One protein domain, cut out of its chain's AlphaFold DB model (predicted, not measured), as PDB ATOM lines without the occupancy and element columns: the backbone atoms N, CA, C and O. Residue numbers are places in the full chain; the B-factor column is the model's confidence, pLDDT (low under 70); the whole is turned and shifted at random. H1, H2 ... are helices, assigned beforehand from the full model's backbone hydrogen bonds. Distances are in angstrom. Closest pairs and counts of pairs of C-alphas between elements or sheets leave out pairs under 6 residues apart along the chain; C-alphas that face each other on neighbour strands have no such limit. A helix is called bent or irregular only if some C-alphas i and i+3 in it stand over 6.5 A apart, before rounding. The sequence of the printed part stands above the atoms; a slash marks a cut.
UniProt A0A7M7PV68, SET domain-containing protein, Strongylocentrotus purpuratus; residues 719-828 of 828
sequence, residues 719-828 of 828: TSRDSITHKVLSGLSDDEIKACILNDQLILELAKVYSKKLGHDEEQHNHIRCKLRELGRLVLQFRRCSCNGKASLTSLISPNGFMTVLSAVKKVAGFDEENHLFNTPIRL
ATOM      1  N   THR A 719     236.095 370.592 318.131       72.00
ATOM      2  CA  THR A 719     235.406 369.980 316.974       72.00
ATOM      3  C   THR A 719     234.042 370.630 316.712       72.00
ATOM      4  O   THR A 719     233.380 371.101 317.634       72.00
ATOM      5  N   SER A 720     233.591 370.651 315.451       75.06
ATOM      6  CA  SER A 720     232.201 370.992 315.117       75.06
ATOM      7  C   SER A 720     231.318 369.740 315.179       75.06
ATOM      8  O   SER A 720     231.760 368.642 314.833       75.06
ATOM      9  N   ARG A 721     230.057 369.889 315.611       66.88
ATOM     10  CA  ARG A 721     229.147 368.757 315.883       66.88
ATOM     11  C   ARG A 721     228.886 367.865 314.663       66.88
ATOM     12  O   ARG A 721     228.679 366.665 314.827       66.88
ATOM     13  N   ASP A 722     228.940 368.437 313.466       67.94
ATOM     14  CA  ASP A 722     228.682 367.734 312.207       67.94
ATOM     15  C   ASP A 722     229.987 367.253 311.522       67.94
ATOM     16  O   ASP A 722     229.949 366.681 310.435       67.94
ATOM     17  N   SER A 723     231.154 367.436 312.162       84.12
ATOM     18  CA  SER A 723     232.435 366.922 311.655       84.12
ATOM     19  C   SER A 723     232.564 365.401 311.782       84.12
ATOM     20  O   SER A 723     232.127 364.783 312.757       84.12
ATOM     21  N   ILE A 724     233.275 364.804 310.824       87.06
ATOM     22  CA  ILE A 724     233.715 363.402 310.870       87.06
ATOM     23  C   ILE A 724     234.510 363.135 312.159       87.06
ATOM     24  O   ILE A 724     234.239 362.159 312.855       87.06
ATOM     25  N   THR A 725     235.405 364.048 312.551       88.75
ATOM     26  CA  THR A 725     236.172 363.960 313.804       88.75
ATOM     27  C   THR A 725     235.265 363.806 315.026       88.75
ATOM     28  O   THR A 725     235.529 362.980 315.899       88.75
ATOM     29  N   HIS A 726     234.152 364.546 315.075       87.38
ATOM     30  CA  HIS A 726     233.178 364.425 316.153       87.38
ATOM     31  C   HIS A 726     232.463 363.059 316.157       87.38
ATOM     32  O   HIS A 726     232.323 362.465 317.231       87.38
ATOM     33  N   LYS A 727     232.084 362.509 314.987       86.50
ATOM     34  CA  LYS A 727     231.563 361.126 314.866       86.50
ATOM     35  C   LYS A 727     232.574 360.093 315.390       86.50
ATOM     36  O   LYS A 727     232.218 359.219 316.185       86.50
ATOM     37  N   VAL A 728     233.834 360.194 314.959       90.12
ATOM     38  CA  VAL A 728     234.922 359.269 315.324       90.12
ATOM     39  C   VAL A 728     235.150 359.275 316.838       90.12
ATOM     40  O   VAL A 728     235.050 358.217 317.468       90.12
ATOM     41  N   LEU A 729     235.355 360.458 317.435       89.75
ATOM     42  CA  LEU A 729     235.635 360.627 318.869       89.75
ATOM     43  C   LEU A 729     234.426 360.303 319.767       89.75
ATOM     44  O   LEU A 729     234.593 359.748 320.855       89.75
ATOM     45  N   SER A 730     233.197 360.562 319.307       84.31
ATOM     46  CA  SER A 730     231.975 360.118 319.996       84.31
ATOM     47  C   SER A 730     231.820 358.593 320.009       84.31
ATOM     48  O   SER A 730     231.277 358.033 320.969       84.31
ATOM     49  N   GLY A 731     232.321 357.908 318.977       83.69
ATOM     50  CA  GLY A 731     232.310 356.449 318.882       83.69
ATOM     51  C   GLY A 731     233.152 355.753 319.957       83.69
ATOM     52  O   GLY A 731     232.727 354.713 320.456       83.69
ATOM     53  N   LEU A 732     234.272 356.359 320.380       85.44
ATOM     54  CA  LEU A 732     235.194 355.803 321.384       85.44
ATOM     55  C   LEU A 732     234.474 355.279 322.644       85.44
ATOM     56  O   LEU A 732     233.546 355.917 323.160       85.44
ATOM     57  N   SER A 733     234.946 354.145 323.161       81.62
ATOM     58  CA  SER A 733     234.541 353.547 324.441       81.62
ATOM     59  C   SER A 733     234.738 354.528 325.605       81.62
ATOM     60  O   SER A 733     235.724 355.255 325.643       81.62
ATOM     61  N   ASP A 734     233.774 354.614 326.528       75.00
ATOM     62  CA  ASP A 734     233.772 355.629 327.597       75.00
ATOM     63  C   ASP A 734     234.676 355.194 328.777       75.00
ATOM     64  O   ASP A 734     234.175 354.728 329.798       75.00
ATOM     65  N   ASP A 735     236.001 355.317 328.618       82.38
ATOM     66  CA  ASP A 735     237.035 354.812 329.544       82.38
ATOM     67  C   ASP A 735     238.200 355.805 329.814       82.38
ATOM     68  O   ASP A 735     238.192 356.945 329.337       82.38
ATOM     69  N   GLU A 736     239.215 355.383 330.593       85.00
ATOM     70  CA  GLU A 736     240.407 356.207 330.898       85.00
ATOM     71  C   GLU A 736     241.228 356.569 329.648       85.00
ATOM     72  O   GLU A 736     241.836 357.639 329.593       85.00
ATOM     73  N   ILE A 737     241.197 355.722 328.613       90.38
ATOM     74  CA  ILE A 737     241.911 355.942 327.353       90.38
ATOM     75  C   ILE A 737     241.224 357.074 326.584       90.38
ATOM     76  O   ILE A 737     241.897 358.003 326.143       90.38
ATOM     77  N   LYS A 738     239.886 357.074 326.491       88.75
ATOM     78  CA  LYS A 738     239.119 358.197 325.926       88.75
ATOM     79  C   LYS A 738     239.311 359.479 326.732       88.75
ATOM     80  O   LYS A 738     239.507 360.530 326.129       88.75
ATOM     81  N   ALA A 739     239.317 359.411 328.064       85.50
ATOM     82  CA  ALA A 739     239.614 360.576 328.900       85.50
ATOM     83  C   ALA A 739     241.034 361.130 328.653       85.50
ATOM     84  O   ALA A 739     241.225 362.343 328.688       85.50
ATOM     85  N   CYS A 740     242.014 360.270 328.350       91.44
ATOM     86  CA  CYS A 740     243.354 360.695 327.945       91.44
ATOM     87  C   CYS A 740     243.367 361.325 326.541       91.44
ATOM     88  O   CYS A 740     243.930 362.400 326.377       91.44
ATOM     89  N   ILE A 741     242.713 360.696 325.555       92.56
ATOM     90  CA  ILE A 741     242.590 361.194 324.169       92.56
ATOM     91  C   ILE A 741     241.962 362.594 324.140       92.56
ATOM     92  O   ILE A 741     242.470 363.481 323.463       92.56
ATOM     93  N   LEU A 742     240.863 362.803 324.874       88.75
ATOM     94  CA  LEU A 742     240.118 364.066 324.855       88.75
ATOM     95  C   LEU A 742     240.801 365.214 325.619       88.75
ATOM     96  O   LEU A 742     240.381 366.357 325.471       88.75
ATOM     97  N   ASN A 743     241.840 364.919 326.404       86.06
ATOM     98  CA  ASN A 743     242.646 365.903 327.133       86.06
ATOM     99  C   ASN A 743     244.063 366.076 326.545       86.06
ATOM    100  O   ASN A 743     244.891 366.761 327.144       86.06
ATOM    101  N   ASP A 744     244.365 365.471 325.391       92.50
ATOM    102  CA  ASP A 744     245.662 365.597 324.721       92.50
ATOM    103  C   ASP A 744     245.525 366.310 323.370       92.50
ATOM    104  O   ASP A 744     244.967 365.774 322.410       92.50
ATOM    105  N   GLN A 745     246.056 367.534 323.286       90.50
ATOM    106  CA  GLN A 745     245.916 368.367 322.091       90.50
ATOM    107  C   GLN A 745     246.533 367.723 320.841       90.50
ATOM    108  O   GLN A 745     245.967 367.864 319.759       90.50
ATOM    109  N   LEU A 746     247.658 367.005 320.954       92.12
ATOM    110  CA  LEU A 746     248.289 366.389 319.782       92.12
ATOM    111  C   LEU A 746     247.504 365.168 319.303       92.12
ATOM    112  O   LEU A 746     247.360 364.988 318.094       92.12
ATOM    113  N   ILE A 747     246.936 364.374 320.216       94.56
ATOM    114  CA  ILE A 747     246.031 363.282 319.829       94.56
ATOM    115  C   ILE A 747     244.750 363.851 319.184       94.56
ATOM    116  O   ILE A 747     244.267 363.288 318.201       94.56
ATOM    117  N   LEU A 748     244.230 364.991 319.658       91.50
ATOM    118  CA  LEU A 748     243.085 365.668 319.033       91.50
ATOM    119  C   LEU A 748     243.398 366.247 317.642       91.50
ATOM    120  O   LEU A 748     242.575 366.094 316.738       91.50
ATOM    121  N   GLU A 749     244.560 366.872 317.421       90.62
ATOM    122  CA  GLU A 749     244.954 367.308 316.070       90.62
ATOM    123  C   GLU A 749     245.161 366.109 315.134       90.62
ATOM    124  O   GLU A 749     244.652 366.104 314.011       90.62
ATOM    125  N   LEU A 750     245.814 365.042 315.606       92.56
ATOM    126  CA  LEU A 750     245.989 363.812 314.834       92.56
ATOM    127  C   LEU A 750     244.641 363.151 314.493       92.56
ATOM    128  O   LEU A 750     244.451 362.684 313.369       92.56
ATOM    129  N   ALA A 751     243.664 363.186 315.405       92.56
ATOM    130  CA  ALA A 751     242.299 362.738 315.135       92.56
ATOM    131  C   ALA A 751     241.642 363.538 313.998       92.56
ATOM    132  O   ALA A 751     240.958 362.942 313.162       92.56
ATOM    133  N   LYS A 752     241.863 364.859 313.910       91.12
ATOM    134  CA  LYS A 752     241.397 365.676 312.772       91.12
ATOM    135  C   LYS A 752     242.111 365.289 311.474       91.12
ATOM    136  O   LYS A 752     241.446 365.166 310.449       91.12
ATOM    137  N   VAL A 753     243.428 365.062 311.510       91.00
ATOM    138  CA  VAL A 753     244.216 364.650 310.332       91.00
ATOM    139  C   VAL A 753     243.737 363.301 309.791       91.00
ATOM    140  O   VAL A 753     243.407 363.213 308.608       91.00
ATOM    141  N   TYR A 754     243.602 362.278 310.638       91.19
ATOM    142  CA  TYR A 754     243.046 360.983 310.228       91.19
ATOM    143  C   TYR A 754     241.593 361.095 309.749       91.19
ATOM    144  O   TYR A 754     241.232 360.477 308.750       91.19
ATOM    145  N   SER A 755     240.765 361.924 310.395       90.81
ATOM    146  CA  SER A 755     239.378 362.155 309.958       90.81
ATOM    147  C   SER A 755     239.294 362.839 308.590       90.81
ATOM    148  O   SER A 755     238.366 362.554 307.839       90.81
ATOM    149  N   LYS A 756     240.262 363.703 308.242       88.88
ATOM    150  CA  LYS A 756     240.386 364.310 306.907       88.88
ATOM    151  C   LYS A 756     240.909 363.313 305.862       88.88
ATOM    152  O   LYS A 756     240.434 363.348 304.734       88.88
ATOM    153  N   LYS A 757     241.878 362.456 306.216       87.56
ATOM    154  CA  LYS A 757     242.451 361.451 305.297       87.56
ATOM    155  C   LYS A 757     241.476 360.296 305.019       87.56
ATOM    156  O   LYS A 757     241.130 360.058 303.871       87.56
ATOM    157  N   LEU A 758     241.031 359.602 306.068       85.81
ATOM    158  CA  LEU A 758     240.367 358.294 305.977       85.81
ATOM    159  C   LEU A 758     238.870 358.330 306.313       85.81
ATOM    160  O   LEU A 758     238.100 357.538 305.788       85.81
ATOM    161  N   GLY A 759     238.432 359.247 307.180       78.00
ATOM    162  CA  GLY A 759     237.086 359.200 307.772       78.00
ATOM    163  C   GLY A 759     235.913 359.559 306.842       78.00
ATOM    164  O   GLY A 759     234.788 359.711 307.325       78.00
ATOM    165  N   HIS A 760     236.156 359.719 305.538       82.19
ATOM    166  CA  HIS A 760     235.099 359.806 304.528       82.19
ATOM    167  C   HIS A 760     234.417 358.444 304.301       82.19
ATOM    168  O   HIS A 760     233.223 358.407 304.016       82.19
ATOM    169  N   ASP A 761     235.155 357.348 304.495       83.75
ATOM    170  CA  ASP A 761     234.636 355.989 304.636       83.75
ATOM    171  C   ASP A 761     234.295 355.726 306.118       83.75
ATOM    172  O   ASP A 761     235.070 356.076 307.015       83.75
ATOM    173  N   GLU A 762     233.121 355.143 306.392       80.38
ATOM    174  CA  GLU A 762     232.693 354.814 307.757       80.38
ATOM    175  C   GLU A 762     233.314 353.500 308.277       80.38
ATOM    176  O   GLU A 762     233.473 353.372 309.495       80.38
ATOM    177  N   GLU A 763     233.787 352.589 307.410       81.12
ATOM    178  CA  GLU A 763     234.552 351.398 307.831       81.12
ATOM    179  C   GLU A 763     235.875 351.816 308.507       81.12
ATOM    180  O   GLU A 763     236.207 351.344 309.604       81.12
ATOM    181  N   GLN A 764     236.576 352.814 307.945       85.62
ATOM    182  CA  GLN A 764     237.808 353.353 308.540       85.62
ATOM    183  C   GLN A 764     237.606 354.009 309.911       85.62
ATOM    184  O   GLN A 764     238.580 354.194 310.645       85.62
ATOM    185  N   HIS A 765     236.380 354.360 310.328       86.50
ATOM    186  CA  HIS A 765     236.183 355.004 311.636       86.50
ATOM    187  C   HIS A 765     236.641 354.103 312.785       86.50
ATOM    188  O   HIS A 765     237.104 354.618 313.804       86.50
ATOM    189  N   ASN A 766     236.559 352.778 312.626       83.75
ATOM    190  CA  ASN A 766     237.088 351.828 313.604       83.75
ATOM    191  C   ASN A 766     238.626 351.788 313.589       83.75
ATOM    192  O   ASN A 766     239.225 351.866 314.660       83.75
ATOM    193  N   HIS A 767     239.273 351.808 312.418       86.31
ATOM    194  CA  HIS A 767     240.735 351.935 312.317       86.31
ATOM    195  C   HIS A 767     241.248 353.207 313.021       86.31
ATOM    196  O   HIS A 767     242.147 353.135 313.864       86.31
ATOM    197  N   ILE A 768     240.628 354.365 312.758       90.62
ATOM    198  CA  ILE A 768     241.012 355.638 313.393       90.62
ATOM    199  C   ILE A 768     240.830 355.558 314.920       90.62
ATOM    200  O   ILE A 768     241.715 355.972 315.671       90.62
ATOM    201  N   ARG A 769     239.715 354.992 315.410       91.69
ATOM    202  CA  ARG A 769     239.490 354.781 316.856       91.69
ATOM    203  C   ARG A 769     240.577 353.899 317.476       91.69
ATOM    204  O   ARG A 769     241.046 354.232 318.563       91.69
ATOM    205  N   CYS A 770     241.001 352.830 316.801       86.88
ATOM    206  CA  CYS A 770     242.082 351.958 317.263       86.88
ATOM    207  C   CYS A 770     243.414 352.711 317.378       86.88
ATOM    208  O   CYS A 770     243.984 352.726 318.468       86.88
ATOM    209  N   LYS A 771     243.849 353.431 316.334       91.62
ATOM    210  CA  LYS A 771     245.097 354.222 316.358       91.62
ATOM    211  C   LYS A 771     245.107 355.297 317.450       91.62
ATOM    212  O   LYS A 771     246.091 355.448 318.175       91.62
ATOM    213  N   LEU A 772     243.988 355.996 317.661       93.94
ATOM    214  CA  LEU A 772     243.864 356.961 318.763       93.94
ATOM    215  C   LEU A 772     243.922 356.280 320.146       93.94
ATOM    216  O   LEU A 772     244.490 356.840 321.085       93.94
ATOM    217  N   ARG A 773     243.380 355.060 320.284       94.31
ATOM    218  CA  ARG A 773     243.457 354.263 321.524       94.31
ATOM    219  C   ARG A 773     244.843 353.664 321.757       94.31
ATOM    220  O   ARG A 773     245.264 353.611 322.905       94.31
ATOM    221  N   GLU A 774     245.575 353.262 320.720       91.88
ATOM    222  CA  GLU A 774     246.987 352.851 320.803       91.88
ATOM    223  C   GLU A 774     247.845 353.982 321.398       91.88
ATOM    224  O   GLU A 774     248.523 353.776 322.408       91.88
ATOM    225  N   LEU A 775     247.705 355.208 320.885       94.06
ATOM    226  CA  LEU A 775     248.387 356.389 321.426       94.06
ATOM    227  C   LEU A 775     247.927 356.751 322.847       94.06
ATOM    228  O   LEU A 775     248.759 357.059 323.700       94.06
ATOM    229  N   GLY A 776     246.626 356.661 323.142       94.44
ATOM    230  CA  GLY A 776     246.104 356.876 324.495       94.44
ATOM    231  C   GLY A 776     246.656 355.871 325.519       94.44
ATOM    232  O   GLY A 776     247.080 356.275 326.604       94.44
ATOM    233  N   ARG A 777     246.734 354.577 325.164       94.06
ATOM    234  CA  ARG A 777     247.392 353.534 325.979       94.06
ATOM    235  C   ARG A 777     248.874 353.870 326.200       94.06
ATOM    236  O   ARG A 777     249.351 353.783 327.331       94.06
ATOM    237  N   LEU A 778     249.586 354.302 325.154       94.50
ATOM    238  CA  LEU A 778     251.005 354.660 325.230       94.50
ATOM    239  C   LEU A 778     251.268 355.878 326.132       94.50
ATOM    240  O   LEU A 778     252.161 355.815 326.977       94.50
ATOM    241  N   VAL A 779     250.477 356.953 326.028       95.06
ATOM    242  CA  VAL A 779     250.606 358.129 326.912       95.06
ATOM    243  C   VAL A 779     250.310 357.756 328.368       95.06
ATOM    244  O   VAL A 779     251.085 358.115 329.256       95.06
ATOM    245  N   LEU A 780     249.259 356.972 328.639       93.25
ATOM    246  CA  LEU A 780     248.968 356.481 329.994       93.25
ATOM    247  C   LEU A 780     250.103 355.607 330.557       93.25
ATOM    248  O   LEU A 780     250.472 355.753 331.724       93.25
ATOM    249  N   GLN A 781     250.715 354.746 329.738       94.00
ATOM    250  CA  GLN A 781     251.846 353.926 330.175       94.00
ATOM    251  C   GLN A 781     253.141 354.740 330.343       94.00
ATOM    252  O   GLN A 781     253.914 354.467 331.264       94.00
ATOM    253  N   PHE A 782     253.356 355.787 329.543       93.69
ATOM    254  CA  PHE A 782     254.454 356.735 329.739       93.69
ATOM    255  C   PHE A 782     254.295 357.530 331.041       93.69
ATOM    256  O   PHE A 782     255.265 357.656 331.787       93.69
ATOM    257  N   ARG A 783     253.083 357.997 331.387       94.31
ATOM    258  CA  ARG A 783     252.794 358.633 332.694       94.31
ATOM    259  C   ARG A 783     253.174 357.717 333.863       94.31
ATOM    260  O   ARG A 783     253.793 358.167 334.823       94.31
ATOM    261  N   ARG A 784     252.869 356.416 333.752       92.75
ATOM    262  CA  ARG A 784     253.247 355.384 334.738       92.75
ATOM    263  C   ARG A 784     254.766 355.149 334.799       92.75
ATOM    264  O   ARG A 784     255.294 354.975 335.890       92.75
ATOM    265  N   CYS A 785     255.477 355.168 333.666       90.56
ATOM    266  CA  CYS A 785     256.929 354.912 333.613       90.56
ATOM    267  C   CYS A 785     257.811 356.139 333.915       90.56
ATOM    268  O   CYS A 785     258.966 355.968 334.286       90.56
ATOM    269  N   SER A 786     257.287 357.356 333.752       88.69
ATOM    270  CA  SER A 786     257.975 358.628 334.045       88.69
ATOM    271  C   SER A 786     257.643 359.204 335.427       88.69
ATOM    272  O   SER A 786     258.181 360.243 335.799       88.69
ATOM    273  N   CYS A 787     256.689 358.596 336.141       86.00
ATOM    274  CA  CYS A 787     256.003 359.156 337.315       86.00
ATOM    275  C   CYS A 787     255.322 360.529 337.087       86.00
ATOM    276  O   CYS A 787     254.729 361.080 338.015       86.00
ATOM    277  N   ASN A 788     255.332 361.073 335.865       86.31
ATOM    278  CA  ASN A 788     254.687 362.335 335.526       86.31
ATOM    279  C   ASN A 788     253.233 362.091 335.099       86.31
ATOM    280  O   ASN A 788     252.938 361.898 333.920       86.31
ATOM    281  N   GLY A 789     252.303 362.167 336.055       85.50
ATOM    282  CA  GLY A 789     250.866 362.001 335.808       85.50
ATOM    283  C   GLY A 789     250.230 363.013 334.838       85.50
ATOM    284  O   GLY A 789     249.103 362.785 334.402       85.50
ATOM    285  N   LYS A 790     250.929 364.101 334.477       87.12
ATOM    286  CA  LYS A 790     250.447 365.163 333.572       87.12
ATOM    287  C   LYS A 790     251.094 365.142 332.179       87.12
ATOM    288  O   LYS A 790     250.789 366.011 331.370       87.12
ATOM    289  N   ALA A 791     251.969 364.178 331.876       89.06
ATOM    290  CA  ALA A 791     252.630 364.092 330.570       89.06
ATOM    291  C   ALA A 791     251.621 363.972 329.407       89.06
ATOM    292  O   ALA A 791     250.648 363.217 329.498       89.06
ATOM    293  N   SER A 792     251.860 364.687 328.310       92.88
ATOM    294  CA  SER A 792     251.110 364.579 327.048       92.88
ATOM    295  C   SER A 792     251.917 363.796 326.011       92.88
ATOM    296  O   SER A 792     253.104 363.538 326.215       92.88
ATOM    297  N   LEU A 793     251.328 363.488 324.854       92.69
ATOM    298  CA  LEU A 793     252.037 362.963 323.684       92.69
ATOM    299  C   LEU A 793     253.229 363.860 323.289       92.69
ATOM    300  O   LEU A 793     254.266 363.358 322.866       92.69
ATOM    301  N   THR A 794     253.146 365.173 323.534       91.75
ATOM    302  CA  THR A 794     254.259 366.123 323.350       91.75
ATOM    303  C   THR A 794     255.484 365.754 324.194       91.75
ATOM    304  O   THR A 794     256.615 365.919 323.749       91.75
ATOM    305  N   SER A 795     255.277 365.219 325.403       89.81
ATOM    306  CA  SER A 795     256.357 364.769 326.292       89.81
ATOM    307  C   SER A 795     257.081 363.523 325.771       89.81
ATOM    308  O   SER A 795     258.252 363.337 326.088       89.81
ATOM    309  N   LEU A 796     256.411 362.688 324.965       91.19
ATOM    310  CA  LEU A 796     256.987 361.471 324.377       91.19
ATOM    311  C   LEU A 796     257.860 361.780 323.146       91.19
ATOM    312  O   LEU A 796     258.761 361.013 322.829       91.19
ATOM    313  N   ILE A 797     257.620 362.908 322.469       88.88
ATOM    314  CA  ILE A 797     258.391 363.348 321.289       88.88
ATOM    315  C   ILE A 797     259.732 363.996 321.703       88.88
ATOM    316  O   ILE A 797     260.642 364.140 320.889       88.88
ATOM    317  N   SER A 798     259.899 364.365 322.980       85.69
ATOM    318  CA  SER A 798     261.159 364.915 323.492       85.69
ATOM    319  C   SER A 798     262.273 363.852 323.516       85.69
ATOM    320  O   SER A 798     262.076 362.807 324.143       85.69
ATOM    321  N   PRO A 799     263.475 364.115 322.954       88.94
ATOM    322  CA  PRO A 799     264.602 363.176 322.997       88.94
ATOM    323  C   PRO A 799     264.969 362.717 324.415       88.94
ATOM    324  O   PRO A 799     265.283 361.548 324.632       88.94
ATOM    325  N   ASN A 800     264.832 363.605 325.406       85.06
ATOM    326  CA  ASN A 800     265.093 363.304 326.818       85.06
ATOM    327  C   ASN A 800     264.147 362.226 327.387       85.06
ATOM    328  O   ASN A 800     264.482 361.573 328.373       85.06
ATOM    329  N   GLY A 801     262.971 362.031 326.781       82.25
ATOM    330  CA  GLY A 801     262.002 361.004 327.163       82.25
ATOM    331  C   GLY A 801     262.227 359.640 326.501       82.25
ATOM    332  O   GLY A 801     261.584 358.675 326.909       82.25
ATOM    333  N   PHE A 802     263.118 359.526 325.506       89.94
ATOM    334  CA  PHE A 802     263.201 358.373 324.597       89.94
ATOM    335  C   PHE A 802     263.327 357.014 325.308       89.94
ATOM    336  O   PHE A 802     262.571 356.089 325.011       89.94
ATOM    337  N   MET A 803     264.200 356.894 326.313       91.69
ATOM    338  CA  MET A 803     264.359 355.644 327.077       91.69
ATOM    339  C   MET A 803     263.096 355.273 327.875       91.69
ATOM    340  O   MET A 803     262.750 354.097 328.006       91.69
ATOM    341  N   THR A 804     262.360 356.270 328.372       92.62
ATOM    342  CA  THR A 804     261.078 356.070 329.060       92.62
ATOM    343  C   THR A 804     259.955 355.729 328.077       92.62
ATOM    344  O   THR A 804     259.099 354.908 328.410       92.62
ATOM    345  N   VAL A 805     259.988 356.270 326.850       93.81
ATOM    346  CA  VAL A 805     259.103 355.848 325.750       93.81
ATOM    347  C   VAL A 805     259.365 354.391 325.385       93.81
ATOM    348  O   VAL A 805     258.417 353.616 325.362       93.81
ATOM    349  N   LEU A 806     260.622 353.973 325.200       91.56
ATOM    350  CA  LEU A 806     260.964 352.569 324.935       91.56
ATOM    351  C   LEU A 806     260.467 351.629 326.047       91.56
ATOM    352  O   LEU A 806     259.894 350.580 325.751       91.56
ATOM    353  N   SER A 807     260.614 352.013 327.323       91.00
ATOM    354  CA  SER A 807     260.066 351.237 328.449       91.00
ATOM    355  C   SER A 807     258.533 351.169 328.425       91.00
ATOM    356  O   SER A 807     257.958 350.117 328.711       91.00
ATOM    357  N   ALA A 808     257.857 352.263 328.058       92.38
ATOM    358  CA  ALA A 808     256.403 352.294 327.919       92.38
ATOM    359  C   ALA A 808     255.921 351.432 326.738       92.38
ATOM    360  O   ALA A 808     255.037 350.603 326.934       92.38
ATOM    361  N   VAL A 809     256.541 351.554 325.557       91.50
ATOM    362  CA  VAL A 809     256.243 350.757 324.353       91.50
ATOM    363  C   VAL A 809     256.409 349.266 324.632       91.50
ATOM    364  O   VAL A 809     255.471 348.508 324.391       91.50
ATOM    365  N   LYS A 810     257.542 348.843 325.217       89.62
ATOM    366  CA  LYS A 810     257.766 347.440 325.613       89.62
ATOM    367  C   LYS A 810     256.629 346.903 326.486       89.62
ATOM    368  O   LYS A 810     256.129 345.812 326.235       89.62
ATOM    369  N   LYS A 811     256.176 347.682 327.473       89.38
ATOM    370  CA  LYS A 811     255.086 347.282 328.378       89.38
ATOM    371  C   LYS A 811     253.703 347.293 327.712       89.38
ATOM    372  O   LYS A 811     252.886 346.455 328.064       89.38
ATOM    373  N   VAL A 812     253.432 348.199 326.764       88.81
ATOM    374  CA  VAL A 812     252.166 348.212 325.997       88.81
ATOM    375  C   VAL A 812     252.091 347.036 325.020       88.81
ATOM    376  O   VAL A 812     251.042 346.413 324.912       88.81
ATOM    377  N   ALA A 813     253.196 346.697 324.353       85.38
ATOM    378  CA  ALA A 813     253.276 345.573 323.416       85.38
ATOM    379  C   ALA A 813     253.467 344.198 324.098       85.38
ATOM    380  O   ALA A 813     253.633 343.183 323.418       85.38
ATOM    381  N   GLY A 814     253.473 344.151 325.436       85.56
ATOM    382  CA  GLY A 814     253.625 342.915 326.205       85.56
ATOM    383  C   GLY A 814     254.964 342.208 325.974       85.56
ATOM    384  O   GLY A 814     254.970 340.991 325.799       85.56
ATOM    385  N   PHE A 815     256.071 342.960 325.934       85.25
ATOM    386  CA  PHE A 815     257.429 342.417 325.829       85.25
ATOM    387  C   PHE A 815     257.767 341.517 327.021       85.25
ATOM    388  O   PHE A 815     257.631 341.925 328.175       85.25
ATOM    389  N   ASP A 816     258.247 340.322 326.712       82.31
ATOM    390  CA  ASP A 816     258.805 339.350 327.639       82.31
ATOM    391  C   ASP A 816     260.330 339.542 327.697       82.31
ATOM    392  O   ASP A 816     261.025 339.416 326.685       82.31
ATOM    393  N   GLU A 817     260.862 339.873 328.877       82.81
ATOM    394  CA  GLU A 817     262.302 340.093 329.052       82.81
ATOM    395  C   GLU A 817     263.109 338.784 329.109       82.81
ATOM    396  O   GLU A 817     264.292 338.817 328.779       82.81
ATOM    397  N   GLU A 818     262.490 337.642 329.433       82.50
ATOM    398  CA  GLU A 818     263.140 336.324 329.487       82.50
ATOM    399  C   GLU A 818     263.241 335.692 328.093       82.50
ATOM    400  O   GLU A 818     264.312 335.244 327.689       82.50
ATOM    401  N   ASN A 819     262.141 335.701 327.329       83.00
ATOM    402  CA  ASN A 819     262.093 335.099 325.988       83.00
ATOM    403  C   ASN A 819     262.441 336.082 324.853       83.00
ATOM    404  O   ASN A 819     262.590 335.666 323.706       83.00
ATOM    405  N   HIS A 820     262.543 337.385 325.146       81.69
ATOM    406  CA  HIS A 820     262.734 338.474 324.169       81.69
ATOM    407  C   HIS A 820     261.641 338.550 323.076       81.69
ATOM    408  O   HIS A 820     261.845 339.132 322.008       81.69
ATOM    409  N   LEU A 821     260.463 337.987 323.354       78.69
ATOM    410  CA  LEU A 821     259.289 337.997 322.482       78.69
ATOM    411  C   LEU A 821     258.301 339.097 322.893       78.69
ATOM    412  O   LEU A 821     258.402 339.687 323.965       78.69
ATOM    413  N   PHE A 822     257.313 339.365 322.043       77.69
ATOM    414  CA  PHE A 822     256.191 340.249 322.356       77.69
ATOM    415  C   PHE A 822     254.895 339.436 322.339       77.69
ATOM    416  O   PHE A 822     254.593 338.780 321.344       77.69
ATOM    417  N   ASN A 823     254.107 339.513 323.416       66.06
ATOM    418  CA  ASN A 823     252.803 338.841 323.524       66.06
ATOM    419  C   ASN A 823     251.758 339.372 322.525       66.06
ATOM    420  O   ASN A 823     250.678 338.804 322.379       66.06
ATOM    421  N   THR A 824     252.050 340.470 321.829       55.59
ATOM    422  CA  THR A 824     251.265 340.959 320.695       55.59
ATOM    423  C   THR A 824     252.223 341.324 319.559       55.59
ATOM    424  O   THR A 824     253.178 342.062 319.808       55.59
ATOM    425  N   PRO A 825     252.008 340.858 318.311       48.97
ATOM    426  CA  PRO A 825     252.800 341.328 317.177       48.97
ATOM    427  C   PRO A 825     252.615 342.842 317.045       48.97
ATOM    428  O   PRO A 825     251.483 343.327 316.999       48.97
ATOM    429  N   ILE A 826     253.726 343.581 317.041       42.34
ATOM    430  CA  ILE A 826     253.729 345.032 317.252       42.34
ATOM    431  C   ILE A 826     252.932 345.742 316.150       42.34
ATOM    432  O   ILE A 826     253.397 345.886 315.022       42.34
ATOM    433  N   ARG A 827     251.741 346.224 316.516       39.97
ATOM    434  CA  ARG A 827     251.013 347.276 315.804       39.97
ATOM    435  C   ARG A 827     251.371 348.606 316.469       39.97
ATOM    436  O   ARG A 827     250.845 348.915 317.537       39.97
ATOM    437  N   LEU A 828     252.282 349.350 315.851       33.38
ATOM    438  CA  LEU A 828     252.502 350.781 316.094       33.38
ATOM    439  C   LEU A 828     252.032 351.568 314.870       33.38
ATOM    440  O   LEU A 828     251.901 350.936 313.804       33.38
TER     441      LEU A 828
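Overview. This is residues 719 to 828 of the 828 residues of the protein "SET domain-containing protein" of Strongylocentrotus purpuratus (UniProt A0A7M7PV68). One long helix, H4, runs through the middle of an elongated body, and five shorter helices pack on it: H1 and H3 on its first half, H2 across its middle, and H5 and H6 on its second half, where H6 crosses it. H3 runs back beside H4 as a helical hairpin, and after H6 a tail without named elements, residues 813 to 828, loops away and folds back. The printed part has 110 residues with six named helices, H1 to H6 in chain order, and no named strand; the class is all helix. It is compact, with a radius of gyration of the C-alphas of 14.9 A, and it spans 48 by 28 by 25 A.

Along the chain. H4, residues 764 to 786, is the longest helix at 32.9 A, from C-alpha 764 at (237.808, 353.353, 308.540) to C-alpha 786 at (257.975, 358.628, 334.045). Before it come H1, residues 724 to 731, 10.7 A, beginning at C-alpha 724 at (233.715, 363.402, 310.870); H2, residues 736 to 741, 8.7 A; and H3, residues 745 to 757, 18.5 A. After it come H5, residues 793 to 797, 6.8 A, and H6, residues 799 to 812, 19.7 A, ending at C-alpha 812 at (252.166, 348.212, 325.997). H6 is irregular: C-alphas 800 and 803 are 7.7 A apart.

Arrangement. H4 is the hub, touching the five other helices. With residues 768 to 776 alone it touches H3 at a shallow tilt of 19 degrees, opposite ways; the closest C-alphas, of Tyr 754 and Ile 768, are 6.5 A apart. H2 touches H4 about perpendicular, at 74 degrees, with the C-alphas of Ile 737 and Gly 776 closest at 5.2 A. H6 touches residues 777 to 786 of H4 at a steep tilt of 67 degrees, only just short of perpendicular; the C-alphas of Phe 782 and Ala 808 are closest, at 5.2 A. H1 touches H3, with the C-alphas of Thr 725 and Ser 755 closest at 5.3 A. H5 touches H4, with Val 779 and Leu 793 closest at 6.0 A between C-alphas. H1 and H6 are apart. Every O i to N i+4 pair is within hydrogen-bond range in H1, H2, H3, H4 and H5; in H6 8 of 10 are.

Size, cuts and confidence. The two C-alphas farthest apart, those of Asp 722 and Glu 818, are 49.7 A from each other. The printed part has no cut, and no link between helices is long. The C-alphas of residues 813 to 828 lie 10 to 27 A from the mean of the C-alphas, and Leu 828 is the chain's last residue. The mean pLDDT of the printed part is 85.5; residues 721 to 722 and 823 to 828 are under 70.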